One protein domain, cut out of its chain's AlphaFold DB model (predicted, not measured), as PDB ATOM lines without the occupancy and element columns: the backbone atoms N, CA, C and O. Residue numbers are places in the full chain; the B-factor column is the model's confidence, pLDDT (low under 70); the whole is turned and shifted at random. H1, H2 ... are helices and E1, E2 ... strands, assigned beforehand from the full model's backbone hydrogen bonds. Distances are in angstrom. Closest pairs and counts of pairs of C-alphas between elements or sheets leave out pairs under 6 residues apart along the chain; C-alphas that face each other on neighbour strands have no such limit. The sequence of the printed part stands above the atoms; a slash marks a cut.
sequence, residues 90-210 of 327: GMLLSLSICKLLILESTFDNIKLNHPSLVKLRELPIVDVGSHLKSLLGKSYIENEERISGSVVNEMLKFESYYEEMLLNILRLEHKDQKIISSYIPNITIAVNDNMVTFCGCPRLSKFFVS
ATOM      1  N   GLY A  90      25.177   2.637  37.224       65.44
ATOM      2  CA  GLY A  90      25.555   2.784  35.817       65.44
ATOM      3  C   GLY A  90      24.653   2.011  34.849       65.44
ATOM      4  O   GLY A  90      24.320   2.530  33.786       65.44
ATOM      5  N   MET A  91      24.175   0.825  35.237       67.94
ATOM      6  CA  MET A  91      23.200   0.061  34.450       67.94
ATOM      7  C   MET A  91      21.866   0.810  34.336       67.94
ATOM      8  O   MET A  91      21.321   0.926  33.241       67.94
ATOM      9  N   LEU A  92      21.361   1.352  35.451       69.00
ATOM     10  CA  LEU A  92      20.111   2.123  35.476       69.00
ATOM     11  C   LEU A  92      20.210   3.396  34.633       69.00
ATOM     12  O   LEU A  92      19.299   3.709  33.869       69.00
ATOM     13  N   LEU A  93      21.335   4.101  34.730       75.44
ATOM     14  CA  LEU A  93      21.582   5.291  33.926       75.44
ATOM     15  C   LEU A  93      21.631   4.970  32.429       75.44
ATOM     16  O   LEU A  93      21.029   5.677  31.627       75.44
ATOM     17  N   SER A  94      22.314   3.888  32.062       74.12
ATOM     18  CA  SER A  94      22.435   3.449  30.670       74.12
ATOM     19  C   SER A  94      21.093   3.031  30.084       74.12
ATOM     20  O   SER A  94      20.782   3.379  28.947       74.12
ATOM     21  N   LEU A  95      20.262   2.353  30.880       74.88
ATOM     22  CA  LEU A  95      18.895   2.026  30.497       74.88
ATOM     23  C   LEU A  95      18.066   3.291  30.247       74.88
ATOM     24  O   LEU A  95      17.379   3.373  29.231       74.88
ATOM     25  N   SER A  96      18.154   4.278  31.139       76.81
ATOM     26  CA  SER A  96      17.386   5.520  31.010       76.81
ATOM     27  C   SER A  96      17.823   6.345  29.797       76.81
ATOM     28  O   SER A  96      16.992   6.750  28.984       76.81
ATOM     29  N   ILE A  97      19.138   6.490  29.583       79.75
ATOM     30  CA  ILE A  97      19.690   7.106  28.366       79.75
ATOM     31  C   ILE A  97      19.181   6.376  27.124       79.75
ATOM     32  O   ILE A  97      18.780   7.006  26.148       79.75
ATOM     33  N   CYS A  98      19.163   5.047  27.163       75.88
ATOM     34  CA  CYS A  98      18.705   4.265  26.034       75.88
ATOM     35  C   CYS A  98      17.228   4.508  25.697       75.88
ATOM     36  O   CYS A  98      16.876   4.705  24.534       75.88
ATOM     37  N   LYS A  99      16.364   4.557  26.714       76.81
ATOM     38  CA  LYS A  99      14.947   4.876  26.528       76.81
ATOM     39  C   LYS A  99      14.740   6.283  25.986       76.81
ATOM     40  O   LYS A  99      13.916   6.463  25.097       76.81
ATOM     41  N   LEU A 100      15.518   7.260  26.450       80.12
ATOM     42  CA  LEU A 100      15.475   8.618  25.908       80.12
ATOM     43  C   LEU A 100      15.864   8.664  24.424       80.12
ATOM     44  O   LEU A 100      15.204   9.356  23.658       80.12
ATOM     45  N   LEU A 101      16.866   7.890  23.994       76.75
ATOM     46  CA  LEU A 101      17.242   7.790  22.575       76.75
ATOM     47  C   LEU A 101      16.144   7.147  21.719       76.75
ATOM     48  O   LEU A 101      15.937   7.536  20.570       76.75
ATOM     49  N   ILE A 102      15.434   6.162  22.271       76.12
ATOM     50  CA  ILE A 102      14.268   5.569  21.612       76.12
ATOM     51  C   ILE A 102      13.152   6.608  21.493       76.12
ATOM     52  O   ILE A 102      12.606   6.782  20.408       76.12
ATOM     53  N   LEU A 103      12.855   7.343  22.568       75.50
ATOM     54  CA  LEU A 103      11.851   8.408  22.565       75.50
ATOM     55  C   LEU A 103      12.197   9.515  21.561       75.50
ATOM     56  O   LEU A 103      11.319   9.934  20.812       75.50
ATOM     57  N   GLU A 104      13.463   9.939  21.490       81.56
ATOM     58  CA  GLU A 104      13.973  10.870  20.474       81.56
ATOM     59  C   GLU A 104      13.645  10.371  19.061       81.56
ATOM     60  O   GLU A 104      12.960  11.057  18.300       81.56
ATOM     61  N   SER A 105      14.033   9.130  18.742       74.62
ATOM     62  CA  SER A 105      13.747   8.528  17.437       74.62
ATOM     63  C   SER A 105      12.248   8.420  17.152       74.62
ATOM     64  O   SER A 105      11.831   8.578  16.004       74.62
ATOM     65  N   THR A 106      11.429   8.135  18.163       73.44
ATOM     66  CA  THR A 106       9.977   8.024  18.012       73.44
ATOM     67  C   THR A 106       9.345   9.383  17.730       73.44
ATOM     68  O   THR A 106       8.531   9.490  16.813       73.44
ATOM     69  N   PHE A 107       9.745  10.439  18.443       74.38
ATOM     70  CA  PHE A 107       9.272  11.794  18.153       74.38
ATOM     71  C   PHE A 107       9.687  12.264  16.762       74.38
ATOM     72  O   PHE A 107       8.878  12.882  16.071       74.38
ATOM     73  N   ASP A 108      10.904  11.949  16.326       75.81
ATOM     74  CA  ASP A 108      11.365  12.293  14.982       75.81
ATOM     75  C   ASP A 108      10.589  11.541  13.895       75.81
ATOM     76  O   ASP A 108      10.172  12.144  12.905       75.81
ATOM     77  N   ASN A 109      10.276  10.262  14.113       75.44
ATOM     78  CA  ASN A 109       9.403   9.506  13.214       75.44
ATOM     79  C   ASN A 109       7.982  10.087  13.161       75.44
ATOM     80  O   ASN A 109       7.408  10.188  12.078       75.44
ATOM     81  N   ILE A 110       7.414  10.516  14.294       71.25
ATOM     82  CA  ILE A 110       6.099  11.179  14.324       71.25
ATOM     83  C   ILE A 110       6.151  12.511  13.569       71.25
ATOM     84  O   ILE A 110       5.246  12.796  12.788       71.25
ATOM     85  N   LYS A 111       7.215  13.312  13.735       72.56
ATOM     86  CA  LYS A 111       7.402  14.565  12.979       72.56
ATOM     87  C   LYS A 111       7.399  14.319  11.469       72.56
ATOM     88  O   LYS A 111       6.802  15.102  10.733       72.56
ATOM     89  N   LEU A 112       8.058  13.248  11.022       74.88
ATOM     90  CA  LEU A 112       8.165  12.882   9.609       74.88
ATOM     91  C   LEU A 112       6.854  12.322   9.046       74.88
ATOM     92  O   LEU A 112       6.410  12.753   7.983       74.88
ATOM     93  N   ASN A 113       6.229  11.386   9.757       67.56
ATOM     94  CA  ASN A 113       5.052  10.665   9.271       67.56
ATOM     95  C   ASN A 113       3.753  11.469   9.451       67.56
ATOM     96  O   ASN A 113       2.832  11.341   8.646       67.56
ATOM     97  N   HIS A 114       3.688  12.327  10.474       69.25
ATOM     98  CA  HIS A 114       2.494  13.081  10.864       69.25
ATOM     99  C   HIS A 114       2.806  14.580  11.060       69.25
ATOM    100  O   HIS A 114       2.644  15.133  12.155       69.25
ATOM    101  N   PRO A 115       3.204  15.305   9.993       68.75
ATOM    102  CA  PRO A 115       3.599  16.716  10.080       68.75
ATOM    103  C   PRO A 115       2.465  17.652  10.536       68.75
ATOM    104  O   PRO A 115       2.715  18.768  10.993       68.75
ATOM    105  N   SER A 116       1.206  17.218  10.435       66.56
ATOM    106  CA  SER A 116       0.041  17.940  10.959       66.56
ATOM    107  C   SER A 116       0.051  18.059  12.487       66.56
ATOM    108  O   SER A 116      -0.382  19.086  13.008       66.56
ATOM    109  N   LEU A 117       0.597  17.073  13.210       65.25
ATOM    110  CA  LEU A 117       0.706  17.099  14.674       65.25
ATOM    111  C   LEU A 117       1.790  18.054  15.166       65.25
ATOM    112  O   LEU A 117       1.629  18.690  16.207       65.25
ATOM    113  N   VAL A 118       2.858  18.213  14.381       63.91
ATOM    114  CA  VAL A 118       3.940  19.172  14.652       63.91
ATOM    115  C   VAL A 118       3.372  20.586  14.785       63.91
ATOM    116  O   VAL A 118       3.737  21.321  15.698       63.91
ATOM    117  N   LYS A 119       2.431  20.944  13.902       61.06
ATOM    118  CA  LYS A 119       1.800  22.270  13.864       61.06
ATOM    119  C   LYS A 119       0.803  22.511  15.001       61.06
ATOM    120  O   LYS A 119       0.483  23.661  15.272       61.06
ATOM    121  N   LEU A 120       0.296  21.453  15.634       59.03
ATOM    122  CA  LEU A 120      -0.749  21.536  16.660       59.03
ATOM    123  C   LEU A 120      -0.201  21.614  18.089       59.03
ATOM    124  O   LEU A 120      -0.911  22.116  18.959       59.03
ATOM    125  N   ARG A 121       0.999  21.081  18.363       62.47
ATOM    126  CA  ARG A 121       1.449  20.874  19.752       62.47
ATOM    127  C   ARG A 121       2.927  21.092  20.068       62.47
ATOM    128  O   ARG A 121       3.293  20.778  21.191       62.47
ATOM    129  N   GLU A 122       3.740  21.623  19.152       66.75
ATOM    130  CA  GLU A 122       5.192  21.788  19.368       66.75
ATOM    131  C   GLU A 122       5.824  20.501  19.931       66.75
ATOM    132  O   GLU A 122       6.083  20.360  21.125       66.75
ATOM    133  N   LEU A 123       6.023  19.504  19.060       70.50
ATOM    134  CA  LEU A 123       6.634  18.238  19.473       70.50
ATOM    135  C   LEU A 123       7.989  18.485  20.152       70.50
ATOM    136  O   LEU A 123       8.783  19.288  19.650       70.50
ATOM    137  N   PRO A 124       8.281  17.773  21.255       76.81
ATOM    138  CA  PRO A 124       9.463  18.047  22.042       76.81
ATOM    139  C   PRO A 124      10.732  17.730  21.247       76.81
ATOM    140  O   PRO A 124      10.767  16.866  20.360       76.81
ATOM    141  N   ILE A 125      11.801  18.439  21.595       81.31
ATOM    142  CA  ILE A 125      13.160  18.076  21.207       81.31
ATOM    143  C   ILE A 125      13.738  17.297  22.387       81.31
ATOM    144  O   ILE A 125      13.926  17.849  23.473       81.31
ATOM    145  N   VAL A 126      13.950  15.999  22.188       83.50
ATOM    146  CA  VAL A 126      14.648  15.150  23.153       83.50
ATOM    147  C   VAL A 126      16.131  15.227  22.812       83.50
ATOM    148  O   VAL A 126      16.527  14.811  21.732       83.50
ATOM    149  N   ASP A 127      16.942  15.784  23.709       86.88
ATOM    150  CA  ASP A 127      18.397  15.849  23.544       86.88
ATOM    151  C   ASP A 127      19.089  15.313  24.800       86.88
ATOM    152  O   ASP A 127      19.281  16.013  25.799       86.88
ATOM    153  N   VAL A 128      19.479  14.041  24.729       84.69
ATOM    154  CA  VAL A 128      20.202  13.337  25.795       84.69
ATOM    155  C   VAL A 128      21.509  14.046  26.161       84.69
ATOM    156  O   VAL A 128      21.862  14.119  27.339       84.69
ATOM    157  N   GLY A 129      22.230  14.587  25.175       84.81
ATOM    158  CA  GLY A 129      23.506  15.263  25.394       84.81
ATOM    159  C   GLY A 129      23.335  16.551  26.193       84.81
ATOM    160  O   GLY A 129      24.119  16.813  27.109       84.81
ATOM    161  N   SER A 130      22.286  17.318  25.895       88.06
ATOM    162  CA  SER A 130      21.916  18.516  26.656       88.06
ATOM    163  C   SER A 130      21.469  18.184  28.082       88.06
ATOM    164  O   SER A 130      21.909  18.852  29.021       88.06
ATOM    165  N   HIS A 131      20.687  17.117  28.276       90.38
ATOM    166  CA  HIS A 131      20.292  16.651  29.614       90.38
ATOM    167  C   HIS A 131      21.500  16.234  30.454       90.38
ATOM    168  O   HIS A 131      21.660  16.689  31.586       90.38
ATOM    169  N   LEU A 132      22.420  15.451  29.880       85.56
ATOM    170  CA  LEU A 132      23.678  15.096  30.543       85.56
ATOM    171  C   LEU A 132      24.511  16.337  30.866       85.56
ATOM    172  O   LEU A 132      25.008  16.463  31.984       85.56
ATOM    173  N   LYS A 133      24.612  17.292  29.934       89.12
ATOM    174  CA  LYS A 133      25.348  18.542  30.154       89.12
ATOM    175  C   LYS A 133      24.754  19.364  31.294       89.12
ATOM    176  O   LYS A 133      25.514  19.927  32.075       89.12
ATOM    177  N   SER A 134      23.430  19.396  31.424       90.00
ATOM    178  CA  SER A 134      22.752  20.067  32.534       90.00
ATOM    179  C   SER A 134      23.013  19.389  33.882       90.00
ATOM    180  O   SER A 134      23.132  20.079  34.889       90.00
ATOM    181  N   LEU A 135      23.087  18.055  33.919       88.81
ATOM    182  CA  LEU A 135      23.227  17.293  35.166       88.81
ATOM    183  C   LEU A 135      24.681  17.123  35.621       88.81
ATOM    184  O   LEU A 135      24.962  17.128  36.816       88.81
ATOM    185  N   LEU A 136      25.604  16.947  34.676       85.12
ATOM    186  CA  LEU A 136      27.004  16.588  34.928       85.12
ATOM    187  C   LEU A 136      27.996  17.676  34.491       85.12
ATOM    188  O   LEU A 136      29.197  17.529  34.705       85.12
ATOM    189  N   GLY A 137      27.533  18.742  33.828       86.00
ATOM    190  CA  GLY A 137      28.394  19.752  33.198       86.00
ATOM    191  C   GLY A 137      29.027  19.300  31.876       86.00
ATOM    192  O   GLY A 137      29.753  20.064  31.242       86.00
ATOM    193  N   LYS A 138      28.750  18.070  31.432       83.12
ATOM    194  CA  LYS A 138      29.308  17.447  30.224       83.12
ATOM    195  C   LYS A 138      28.282  16.551  29.540       83.12
ATOM    196  O   LYS A 138      27.425  15.974  30.194       83.12
ATOM    197  N   SER A 139      28.395  16.405  28.225       82.75
ATOM    198  CA  SER A 139      27.460  15.623  27.402       82.75
ATOM    199  C   SER A 139      27.781  14.123  27.347       82.75
ATOM    200  O   SER A 139      27.238  13.418  26.503       82.75
ATOM    201  N   TYR A 140      28.700  13.639  28.183       77.62
ATOM    202  CA  TYR A 140      29.154  12.250  28.211       77.62
ATOM    203  C   TYR A 140      29.532  11.835  29.636       77.62
ATOM    204  O   TYR A 140      29.795  12.670  30.500       77.62
ATOM    205  N   ILE A 141      29.599  10.533  29.868       72.44
ATOM    206  CA  ILE A 141      29.938   9.885  31.130       72.44
ATOM    207  C   ILE A 141      31.303   9.225  30.958       72.44
ATOM    208  O   ILE A 141      31.552   8.570  29.949       72.44
ATOM    209  N   GLU A 142      32.212   9.401  31.914       67.88
ATOM    210  CA  GLU A 142      33.477   8.664  31.879       67.88
ATOM    211  C   GLU A 142      33.270   7.254  32.455       67.88
ATOM    212  O   GLU A 142      32.600   7.076  33.474       67.88
ATOM    213  N   ASN A 143      33.862   6.232  31.834       63.38
ATOM    214  CA  ASN A 143      33.841   4.884  32.401       63.38
ATOM    215  C   ASN A 143      34.493   4.910  33.791       63.38
ATOM    216  O   ASN A 143      35.524   5.560  33.993       63.38
ATOM    217  N   GLU A 144      33.872   4.205  34.743       60.97
ATOM    218  CA  GLU A 144      34.249   4.177  36.169       60.97
ATOM    219  C   GLU A 144      34.065   5.509  36.916       60.97
ATOM    220  O   GLU A 144      34.528   5.672  38.050       60.97
ATOM    221  N   GLU A 145      33.392   6.489  36.313       65.19
ATOM    222  CA  GLU A 145      32.978   7.685  37.030       65.19
ATOM    223  C   GLU A 145      31.983   7.334  38.137       65.19
ATOM    224  O   GLU A 145      31.037   6.565  37.952       65.19
ATOM    225  N   ARG A 146      32.192   7.910  39.325       68.12
ATOM    226  CA  ARG A 146      31.224   7.793  40.413       68.12
ATOM    227  C   ARG A 146      30.061   8.730  40.128       68.12
ATOM    228  O   ARG A 146      30.170   9.932  40.337       68.12
ATOM    229  N   ILE A 147      28.955   8.155  39.681       75.19
ATOM    230  CA  ILE A 147      27.720   8.886  39.407       75.19
ATOM    231  C   ILE A 147      26.829   8.830  40.642       75.19
ATOM    232  O   ILE A 147      26.637   7.768  41.239       75.19
ATOM    233  N   SER A 148      26.295   9.979  41.046       76.81
ATOM    234  CA  SER A 148      25.346  10.039  42.153       76.81
ATOM    235  C   SER A 148      23.991   9.459  41.741       76.81
ATOM    236  O   SER A 148      23.534   9.625  40.610       76.81
ATOM    237  N   GLY A 149      23.287   8.842  42.693       76.12
ATOM    238  CA  GLY A 149      21.913   8.380  42.463       76.12
ATOM    239  C   GLY A 149      20.947   9.510  42.080       76.12
ATOM    240  O   GLY A 149      19.962   9.262  41.393       76.12
ATOM    241  N   SER A 150      21.246  10.764  42.450       79.50
ATOM    242  CA  SER A 150      20.447  11.929  42.048       79.50
ATOM    243  C   SER A 150      20.439  12.150  40.535       79.50
ATOM    244  O   SER A 150      19.385  12.442  39.987       79.50
ATOM    245  N   VAL A 151      21.570  11.951  39.849       79.75
ATOM    246  CA  VAL A 151      21.656  12.092  38.384       79.75
ATOM    247  C   VAL A 151      20.795  11.039  37.693       79.75
ATOM    248  O   VAL A 151      20.089  11.350  36.740       79.75
ATOM    249  N   VAL A 152      20.805   9.805  38.206       79.19
ATOM    250  CA  VAL A 152      19.949   8.729  37.687       79.19
ATOM    251  C   VAL A 152      18.476   9.058  37.894       79.19
ATOM    252  O   VAL A 152      17.690   8.921  36.964       79.19
ATOM    253  N   ASN A 153      18.103   9.553  39.075       80.75
ATOM    254  CA  ASN A 153      16.724   9.944  39.358       80.75
ATOM    255  C   ASN A 153      16.244  11.089  38.457       80.75
ATOM    256  O   ASN A 153      15.110  11.048  37.992       80.75
ATOM    257  N   GLU A 154      17.080  12.094  38.191       86.12
ATOM    258  CA  GLU A 154      16.730  13.165  37.250       86.12
ATOM    259  C   GLU A 154      16.604  12.643  35.812       86.12
ATOM    260  O   GLU A 154      15.660  13.007  35.115       86.12
ATOM    261  N   MET A 155      17.470  11.720  35.379       82.69
ATOM    262  CA  MET A 155      17.315  11.086  34.064       82.69
ATOM    263  C   MET A 155      16.023  10.278  33.932       82.69
ATOM    264  O   MET A 155      15.323  10.411  32.929       82.69
ATOM    265  N   LEU A 156      15.640   9.534  34.972       79.38
ATOM    266  CA  LEU A 156      14.356   8.831  35.013       79.38
ATOM    267  C   LEU A 156      13.160   9.796  34.968       79.38
ATOM    268  O   LEU A 156      12.125   9.465  34.391       79.38
ATOM    269  N   LYS A 157      13.280  11.003  35.537       84.88
ATOM    270  CA  LYS A 157      12.237  12.037  35.414       84.88
ATOM    271  C   LYS A 157      12.117  12.553  33.984       84.88
ATOM    272  O   LYS A 157      10.994  12.704  33.510       84.88
ATOM    273  N   PHE A 158      13.235  12.798  33.295       84.50
ATOM    274  CA  PHE A 158      13.202  13.176  31.879       84.50
ATOM    275  C   PHE A 158      12.552  12.082  31.031       84.50
ATOM    276  O   PHE A 158      11.677  12.379  30.222       84.50
ATOM    277  N   GLU A 159      12.922  10.822  31.259       81.88
ATOM    278  CA  GLU A 159      12.307   9.663  30.604       81.88
ATOM    279  C   GLU A 159      10.788   9.646  30.808       81.88
ATOM    280  O   GLU A 159      10.042   9.668  29.830       81.88
ATOM    281  N   SER A 160      10.332   9.696  32.064       80.19
ATOM    282  CA  SER A 160       8.905   9.686  32.402       80.19
ATOM    283  C   SER A 160       8.149  10.862  31.780       80.19
ATOM    284  O   SER A 160       7.021  10.688  31.324       80.19
ATOM    285  N   TYR A 161       8.753  12.052  31.753       86.12
ATOM    286  CA  TYR A 161       8.149  13.248  31.168       86.12
ATOM    287  C   TYR A 161       7.904  13.083  29.661       86.12
ATOM    288  O   TYR A 161       6.806  13.352  29.167       86.12
ATOM    289  N   TYR A 162       8.910  12.611  28.923       81.50
ATOM    290  CA  TYR A 162       8.791  12.417  27.479       81.50
ATOM    291  C   TYR A 162       7.888  11.237  27.117       81.50
ATOM    292  O   TYR A 162       7.143  11.325  26.139       81.50
ATOM    293  N   GLU A 163       7.905  10.165  27.910       79.75
ATOM    294  CA  GLU A 163       6.986   9.041  27.745       79.75
ATOM    295  C   GLU A 163       5.529   9.483  27.944       79.75
ATOM    296  O   GLU A 163       4.675   9.202  27.101       79.75
ATOM    297  N   GLU A 164       5.233  10.248  28.999       81.50
ATOM    298  CA  GLU A 164       3.889  10.780  29.236       81.50
ATOM    299  C   GLU A 164       3.441  11.716  28.106       81.50
ATOM    300  O   GLU A 164       2.298  11.646  27.641       81.50
ATOM    301  N   MET A 165       4.344  12.567  27.609       81.75
ATOM    302  CA  MET A 165       4.051  13.444  26.479       81.75
ATOM    303  C   MET A 165       3.728  12.645  25.212       81.75
ATOM    304  O   MET A 165       2.735  12.944  24.542       81.75
ATOM    305  N   LEU A 166       4.509  11.602  24.912       78.38
ATOM    306  CA  LEU A 166       4.260  10.699  23.790       78.38
ATOM    307  C   LEU A 166       2.901  10.004  23.933       78.38
ATOM    308  O   LEU A 166       2.102  10.025  22.997       78.38
ATOM    309  N   LEU A 167       2.593   9.456  25.110       78.12
ATOM    310  CA  LEU A 167       1.299   8.829  25.392       78.12
ATOM    311  C   LEU A 167       0.136   9.806  25.199       78.12
ATOM    312  O   LEU A 167      -0.894   9.439  24.634       78.12
ATOM    313  N   ASN A 168       0.294  11.055  25.634       79.00
ATOM    314  CA  ASN A 168      -0.719  12.091  25.460       79.00
ATOM    315  C   ASN A 168      -0.931  12.455  23.986       79.00
ATOM    316  O   ASN A 168      -2.072  12.669  23.582       79.00
ATOM    317  N   ILE A 169       0.130  12.492  23.176       75.62
ATOM    318  CA  ILE A 169       0.030  12.714  21.725       75.62
ATOM    319  C   ILE A 169      -0.672  11.530  21.051       75.62
ATOM    320  O   ILE A 169      -1.639  11.729  20.317       75.62
ATOM    321  N   LEU A 170      -0.259  10.301  21.363       72.44
ATOM    322  CA  LEU A 170      -0.830   9.092  20.769       72.44
ATOM    323  C   LEU A 170      -2.306   8.894  21.138       72.44
ATOM    324  O   LEU A 170      -3.089   8.500  20.283       72.44
ATOM    325  N   ARG A 171      -2.719   9.221  22.371       71.44
ATOM    326  CA  ARG A 171      -4.136   9.188  22.793       71.44
ATOM    327  C   ARG A 171      -5.025  10.138  21.992       71.44
ATOM    328  O   ARG A 171      -6.218   9.882  21.849       71.44
ATOM    329  N   LEU A 172      -4.471  11.254  21.527       67.56
ATOM    330  CA  LEU A 172      -5.203  12.227  20.716       67.56
ATOM    331  C   LEU A 172      -5.303  11.778  19.263       67.56
ATOM    332  O   LEU A 172      -6.301  12.059  18.605       67.56
ATOM    333  N   GLU A 173      -4.277  11.089  18.775       63.56
ATOM    334  CA  GLU A 173      -4.225  10.629  17.397       63.56
ATOM    335  C   GLU A 173      -5.001   9.326  17.188       63.56
ATOM    336  O   GLU A 173      -5.654   9.149  16.160       63.56
ATOM    337  N   HIS A 174      -4.924   8.388  18.133       60.22
ATOM    338  CA  HIS A 174      -5.417   7.026  17.976       60.22
ATOM    339  C   HIS A 174      -6.216   6.589  19.208       60.22
ATOM    340  O   HIS A 174      -5.742   6.634  20.342       60.22
ATOM    341  N   LYS A 175      -7.439   6.098  18.977       53.28
ATOM    342  CA  LYS A 175      -8.279   5.490  20.024       53.28
ATOM    343  C   LYS A 175      -7.811   4.084  20.434       53.28
ATOM    344  O   LYS A 175      -8.324   3.555  21.416       53.28
ATOM    345  N   ASP A 176      -6.854   3.489  19.712       50.50
ATOM    346  CA  ASP A 176      -6.428   2.098  19.892       50.50
ATOM    347  C   ASP A 176      -5.063   1.953  20.580       50.50
ATOM    348  O   ASP A 176      -4.004   2.297  20.058       50.50
ATOM    349  N   GLN A 177      -5.099   1.328  21.756       51.53
ATOM    350  CA  GLN A 177      -3.973   1.129  22.669       51.53
ATOM    351  C   GLN A 177      -2.865   0.214  22.103       51.53
ATOM    352  O   GLN A 177      -1.716   0.305  22.527       51.53
ATOM    353  N   LYS A 178      -3.175  -0.639  21.111       46.97
ATOM    354  CA  LYS A 178      -2.206  -1.556  20.470       46.97
ATOM    355  C   LYS A 178      -1.141  -0.844  19.633       46.97
ATOM    356  O   LYS A 178      -0.061  -1.393  19.438       46.97
ATOM    357  N   ILE A 179      -1.424   0.364  19.152       49.94
ATOM    358  CA  ILE A 179      -0.471   1.128  18.336       49.94
ATOM    359  C   ILE A 179       0.564   1.833  19.235       49.94
ATOM    360  O   ILE A 179       1.710   2.044  18.846       49.94
ATOM    361  N   ILE A 180       0.221   2.090  20.499       47.28
ATOM    362  CA  ILE A 180       1.139   2.683  21.480       47.28
ATOM    363  C   ILE A 180       2.349   1.768  21.721       47.28
ATOM    364  O   ILE A 180       3.486   2.233  21.720       47.28
ATOM    365  N   SER A 181       2.124   0.454  21.829       48.97
ATOM    366  CA  SER A 181       3.203  -0.525  22.014       48.97
ATOM    367  C   SER A 181       4.133  -0.679  20.806       48.97
ATOM    368  O   SER A 181       5.246  -1.164  20.973       48.97
ATOM    369  N   SER A 182       3.720  -0.269  19.598       51.75
ATOM    370  CA  SER A 182       4.618  -0.271  18.431       51.75
ATOM    371  C   SER A 182       5.577   0.920  18.390       51.75
ATOM    372  O   SER A 182       6.589   0.848  17.699       51.75
ATOM    373  N   TYR A 183       5.288   1.996  19.128       52.41
ATOM    374  CA  TYR A 183       6.097   3.220  19.121       52.41
ATOM    375  C   TYR A 183       7.199   3.244  20.184       52.41
ATOM    376  O   TYR A 183       8.170   3.983  20.028       52.41
ATOM    377  N   ILE A 184       7.080   2.438  21.241       56.28
ATOM    378  CA  ILE A 184       8.122   2.265  22.260       56.28
ATOM    379  C   ILE A 184       8.599   0.809  22.196       56.28
ATOM    380  O   ILE A 184       8.003  -0.056  22.838       56.28
ATOM    381  N   PRO A 185       9.630   0.495  21.392       59.09
ATOM    382  CA  PRO A 185      10.194  -0.846  21.366       59.09
ATOM    383  C   PRO A 185      10.730  -1.234  22.749       59.09
ATOM    384  O   PRO A 185      11.428  -0.459  23.405       59.09
ATOM    385  N   ASN A 186      10.431  -2.462  23.181       55.50
ATOM    386  CA  ASN A 186      10.999  -3.010  24.407       55.50
ATOM    387  C   ASN A 186      12.519  -3.131  24.266       55.50
ATOM    388  O   ASN A 186      13.020  -3.822  23.374       55.50
ATOM    389  N   ILE A 187      13.253  -2.507  25.186       60.19
ATOM    390  CA  ILE A 187      14.700  -2.692  25.288       60.19
ATOM    391  C   ILE A 187      14.949  -4.090  25.829       60.19
ATOM    392  O   ILE A 187      14.531  -4.426  26.938       60.19
ATOM    393  N   THR A 188      15.656  -4.903  25.053       56.59
ATOM    394  CA  THR A 188      16.115  -6.204  25.536       56.59
ATOM    395  C   THR A 188      17.469  -6.016  26.206       56.59
ATOM    396  O   THR A 188      18.399  -5.473  25.610       56.59
ATOM    397  N   ILE A 189      17.574  -6.442  27.460       60.47
ATOM    398  CA  ILE A 189      18.817  -6.387  28.224       60.47
ATOM    399  C   ILE A 189      19.406  -7.794  28.228       60.47
ATOM    400  O   ILE A 189      18.775  -8.722  28.728       60.47
ATOM    401  N   ALA A 190      20.603  -7.949  27.671       55.41
ATOM    402  CA  ALA A 190      21.364  -9.188  27.759       55.41
ATOM    403  C   ALA A 190      22.500  -9.008  28.767       55.41
ATOM    404  O   ALA A 190      23.268  -8.049  28.670       55.41
ATOM    405  N   VAL A 191      22.601  -9.919  29.733       52.88
ATOM    406  CA  VAL A 191      23.667  -9.927  30.740       52.88
ATOM    407  C   VAL A 191      24.544 -11.146  30.490       52.88
ATOM    408  O   VAL A 191      24.080 -12.270  30.650       52.88
ATOM    409  N   ASN A 192      25.797 -10.916  30.107       49.41
ATOM    410  CA  ASN A 192      26.800 -11.957  29.880       49.41
ATOM    411  C   ASN A 192      28.072 -11.584  30.643       49.41
ATOM    412  O   ASN A 192      28.583 -10.491  30.441       49.41
ATOM    413  N   ASP A 193      28.590 -12.460  31.505       45.25
ATOM    414  CA  ASP A 193      29.897 -12.294  32.170       45.25
ATOM    415  C   ASP A 193      30.137 -10.907  32.812       45.25
ATOM    416  O   ASP A 193      31.198 -10.302  32.665       45.25
ATOM    417  N   ASN A 194      29.148 -10.385  33.550       40.44
ATOM    418  CA  ASN A 194      29.152  -9.032  34.146       40.44
ATOM    419  C   ASN A 194      29.185  -7.869  33.137       40.44
ATOM    420  O   ASN A 194      29.466  -6.726  33.504       40.44
ATOM    421  N   MET A 195      28.899  -8.149  31.872       45.25
ATOM    422  CA  MET A 195      28.674  -7.161  30.833       45.25
ATOM    423  C   MET A 195      27.182  -7.066  30.546       45.25
ATOM    424  O   MET A 195      26.501  -8.076  30.358       45.25
ATOM    425  N   VAL A 196      26.677  -5.836  30.500       52.62
ATOM    426  CA  VAL A 196      25.282  -5.561  30.166       52.62
ATOM    427  C   VAL A 196      25.241  -4.989  28.758       52.62
ATOM    428  O   VAL A 196      25.897  -3.993  28.456       52.62
ATOM    429  N   THR A 197      24.462  -5.629  27.894       57.62
ATOM    430  CA  THR A 197      24.221  -5.187  26.522       57.62
ATOM    431  C   THR A 197      22.775  -4.726  26.392       57.62
ATOM    432  O   THR A 197      21.850  -5.448  26.770       57.62
ATOM    433  N   PHE A 198      22.580  -3.529  25.842       60.25
ATOM    434  CA  PHE A 198      21.262  -2.951  25.585       60.25
ATOM    435  C   PHE A 198      20.911  -3.126  24.102       60.25
ATOM    436  O   PHE A 198      21.302  -2.322  23.254       60.25
ATOM    437  N   CYS A 199      20.189  -4.199  23.773       55.03
ATOM    438  CA  CYS A 199      19.680  -4.430  22.420       55.03
ATOM    439  C   CYS A 199      18.689  -3.323  22.034       55.03
ATOM    440  O   CYS A 199      17.799  -2.976  22.813       55.03
ATOM    441  N   GLY A 200      18.808  -2.816  20.803       53.88
ATOM    442  CA  GLY A 200      17.933  -1.760  20.276       53.88
ATOM    443  C   GLY A 200      18.427  -0.334  20.535       53.88
ATOM    444  O   GLY A 200      17.661   0.606  20.348       53.88
ATOM    445  N   CYS A 201      19.697  -0.161  20.928       63.59
ATOM    446  CA  CYS A 201      20.241   1.133  21.344       63.59
ATOM    447  C   CYS A 201      21.523   1.587  20.618       63.59
ATOM    448  O   CYS A 201      22.551   1.826  21.256       63.59
ATOM    449  N   PRO A 202      21.498   1.772  19.284       53.00
ATOM    450  CA  PRO A 202      22.705   1.936  18.458       53.00
ATOM    451  C   PRO A 202      23.489   3.251  18.665       53.00
ATOM    452  O   PRO A 202      24.429   3.543  17.928       53.00
ATOM    453  N   ARG A 203      23.107   4.090  19.635       66.56
ATOM    454  CA  ARG A 203      23.767   5.372  19.942       66.56
ATOM    455  C   ARG A 203      24.213   5.496  21.396       66.56
ATOM    456  O   ARG A 203      24.785   6.523  21.753       66.56
ATOM    457  N   LEU A 204      23.985   4.468  22.214       69.19
ATOM    458  CA  LEU A 204      24.286   4.512  23.642       69.19
ATOM    459  C   LEU A 204      25.780   4.744  23.905       69.19
ATOM    460  O   LEU A 204      26.129   5.562  24.751       69.19
ATOM    461  N   SER A 205      26.666   4.110  23.133       65.19
ATOM    462  CA  SER A 205      28.122   4.234  23.281       65.19
ATOM    463  C   SER A 205      28.667   5.646  23.066       65.19
ATOM    464  O   SER A 205      29.722   5.969  23.601       65.19
ATOM    465  N   LYS A 206      27.938   6.542  22.383       70.62
ATOM    466  CA  LYS A 206      28.357   7.950  22.218       70.62
ATOM    467  C   LYS A 206      28.407   8.724  23.534       70.62
ATOM    468  O   LYS A 206      29.116   9.720  23.628       70.62
ATOM    469  N   PHE A 207      27.653   8.275  24.533       72.38
ATOM    470  CA  PHE A 207      27.534   8.951  25.820       72.38
ATOM    471  C   PHE A 207      28.481   8.388  26.878       72.38
ATOM    472  O   PHE A 207      28.475   8.895  27.992       72.38
ATOM    473  N   PHE A 208      29.307   7.389  26.553       71.69
ATOM    474  CA  PHE A 208      30.228   6.753  27.494       71.69
ATOM    475  C   PHE A 208      31.649   6.737  26.929       71.69
ATOM    476  O   PHE A 208      31.905   6.188  25.862       71.69
ATOM    477  N   VAL A 209      32.589   7.350  27.646       66.50
ATOM    478  CA  VAL A 209      33.976   7.537  27.206       66.50
ATOM    479  C   VAL A 209      34.927   6.831  28.164       66.50
ATOM    480  O   VAL A 209      34.923   7.075  29.368       66.50
ATOM    481  N   SER A 210      35.809   5.981  27.638       55.09
ATOM    482  CA  SER A 210      36.868   5.356  28.437       55.09
ATOM    483  C   SER A 210      37.942   6.370  28.853       55.09
ATOM    484  O   SER A 210      38.484   7.092  28.011       55.09
TER     485      SER A 210
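What this domain is: This is residues 90 to 210 of the 327 residues of the protein "Putative membrane protein" of bacterium 2013Arg42i (UniProt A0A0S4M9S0). Two long helices, H1 and H4, lie side by side and run the same way; H3 and H6 pack on H1, and a small strand hairpin, E1 and E2, lies near H1 residues 91 to 98. Short H2 and H5 lie near the other ends of the long pair. The 121 printed residues have six named helices and two antiparallel strands, in the order H1 H2 H3 H4 H5 E1 E2 H6, mostly helix. The whole is compact, with a radius of gyration of the C-alphas of 15.4 A and spans of 44 by 32 by 22 A.

Where its parts are: H1, residues 90 to 113, begins at C-alpha 90 (25.555, 2.784, 35.817) and is 34.5 A long. H2 is residues 115 to 121 and H3 128 to 136. H4, residues 149 to 173, is 36.3 A long. H5 is 177 to 183, E1 188 to 192, E2 195 to 199, and H6 204 to 207, ending at C-alpha 207 (27.534, 8.951, 25.820).

How they stand to each other: H1, the hub, touches H4 at a shallow tilt of 25 degrees, closest at the C-alphas of Leu 93 and Val 152, 5.4 A. With residues 94 to 101 alone it touches H6, closest at the C-alphas of Cys 98 and Leu 204, 6.1 A. In E1 and E2, N 190 and O 197 are 2.9 A apart. Every O i to N i+4 pair is within hydrogen-bond range in H1, H3 and H4, but 1 of 3 in H2 and 0 of 3 in H5, each with 3 of 4 O i to N i+3 pairs; H6 is too short for an O i to N i+4 pair.

The domain as a whole: The C-alphas of Leu 120 and Asp 193 are farthest apart, 48.2 A. The printed part has no cut; the link from H3 to H4 is long. Mean pLDDT of the printed part is 70.2, with residues 172 to 205 among those under 70.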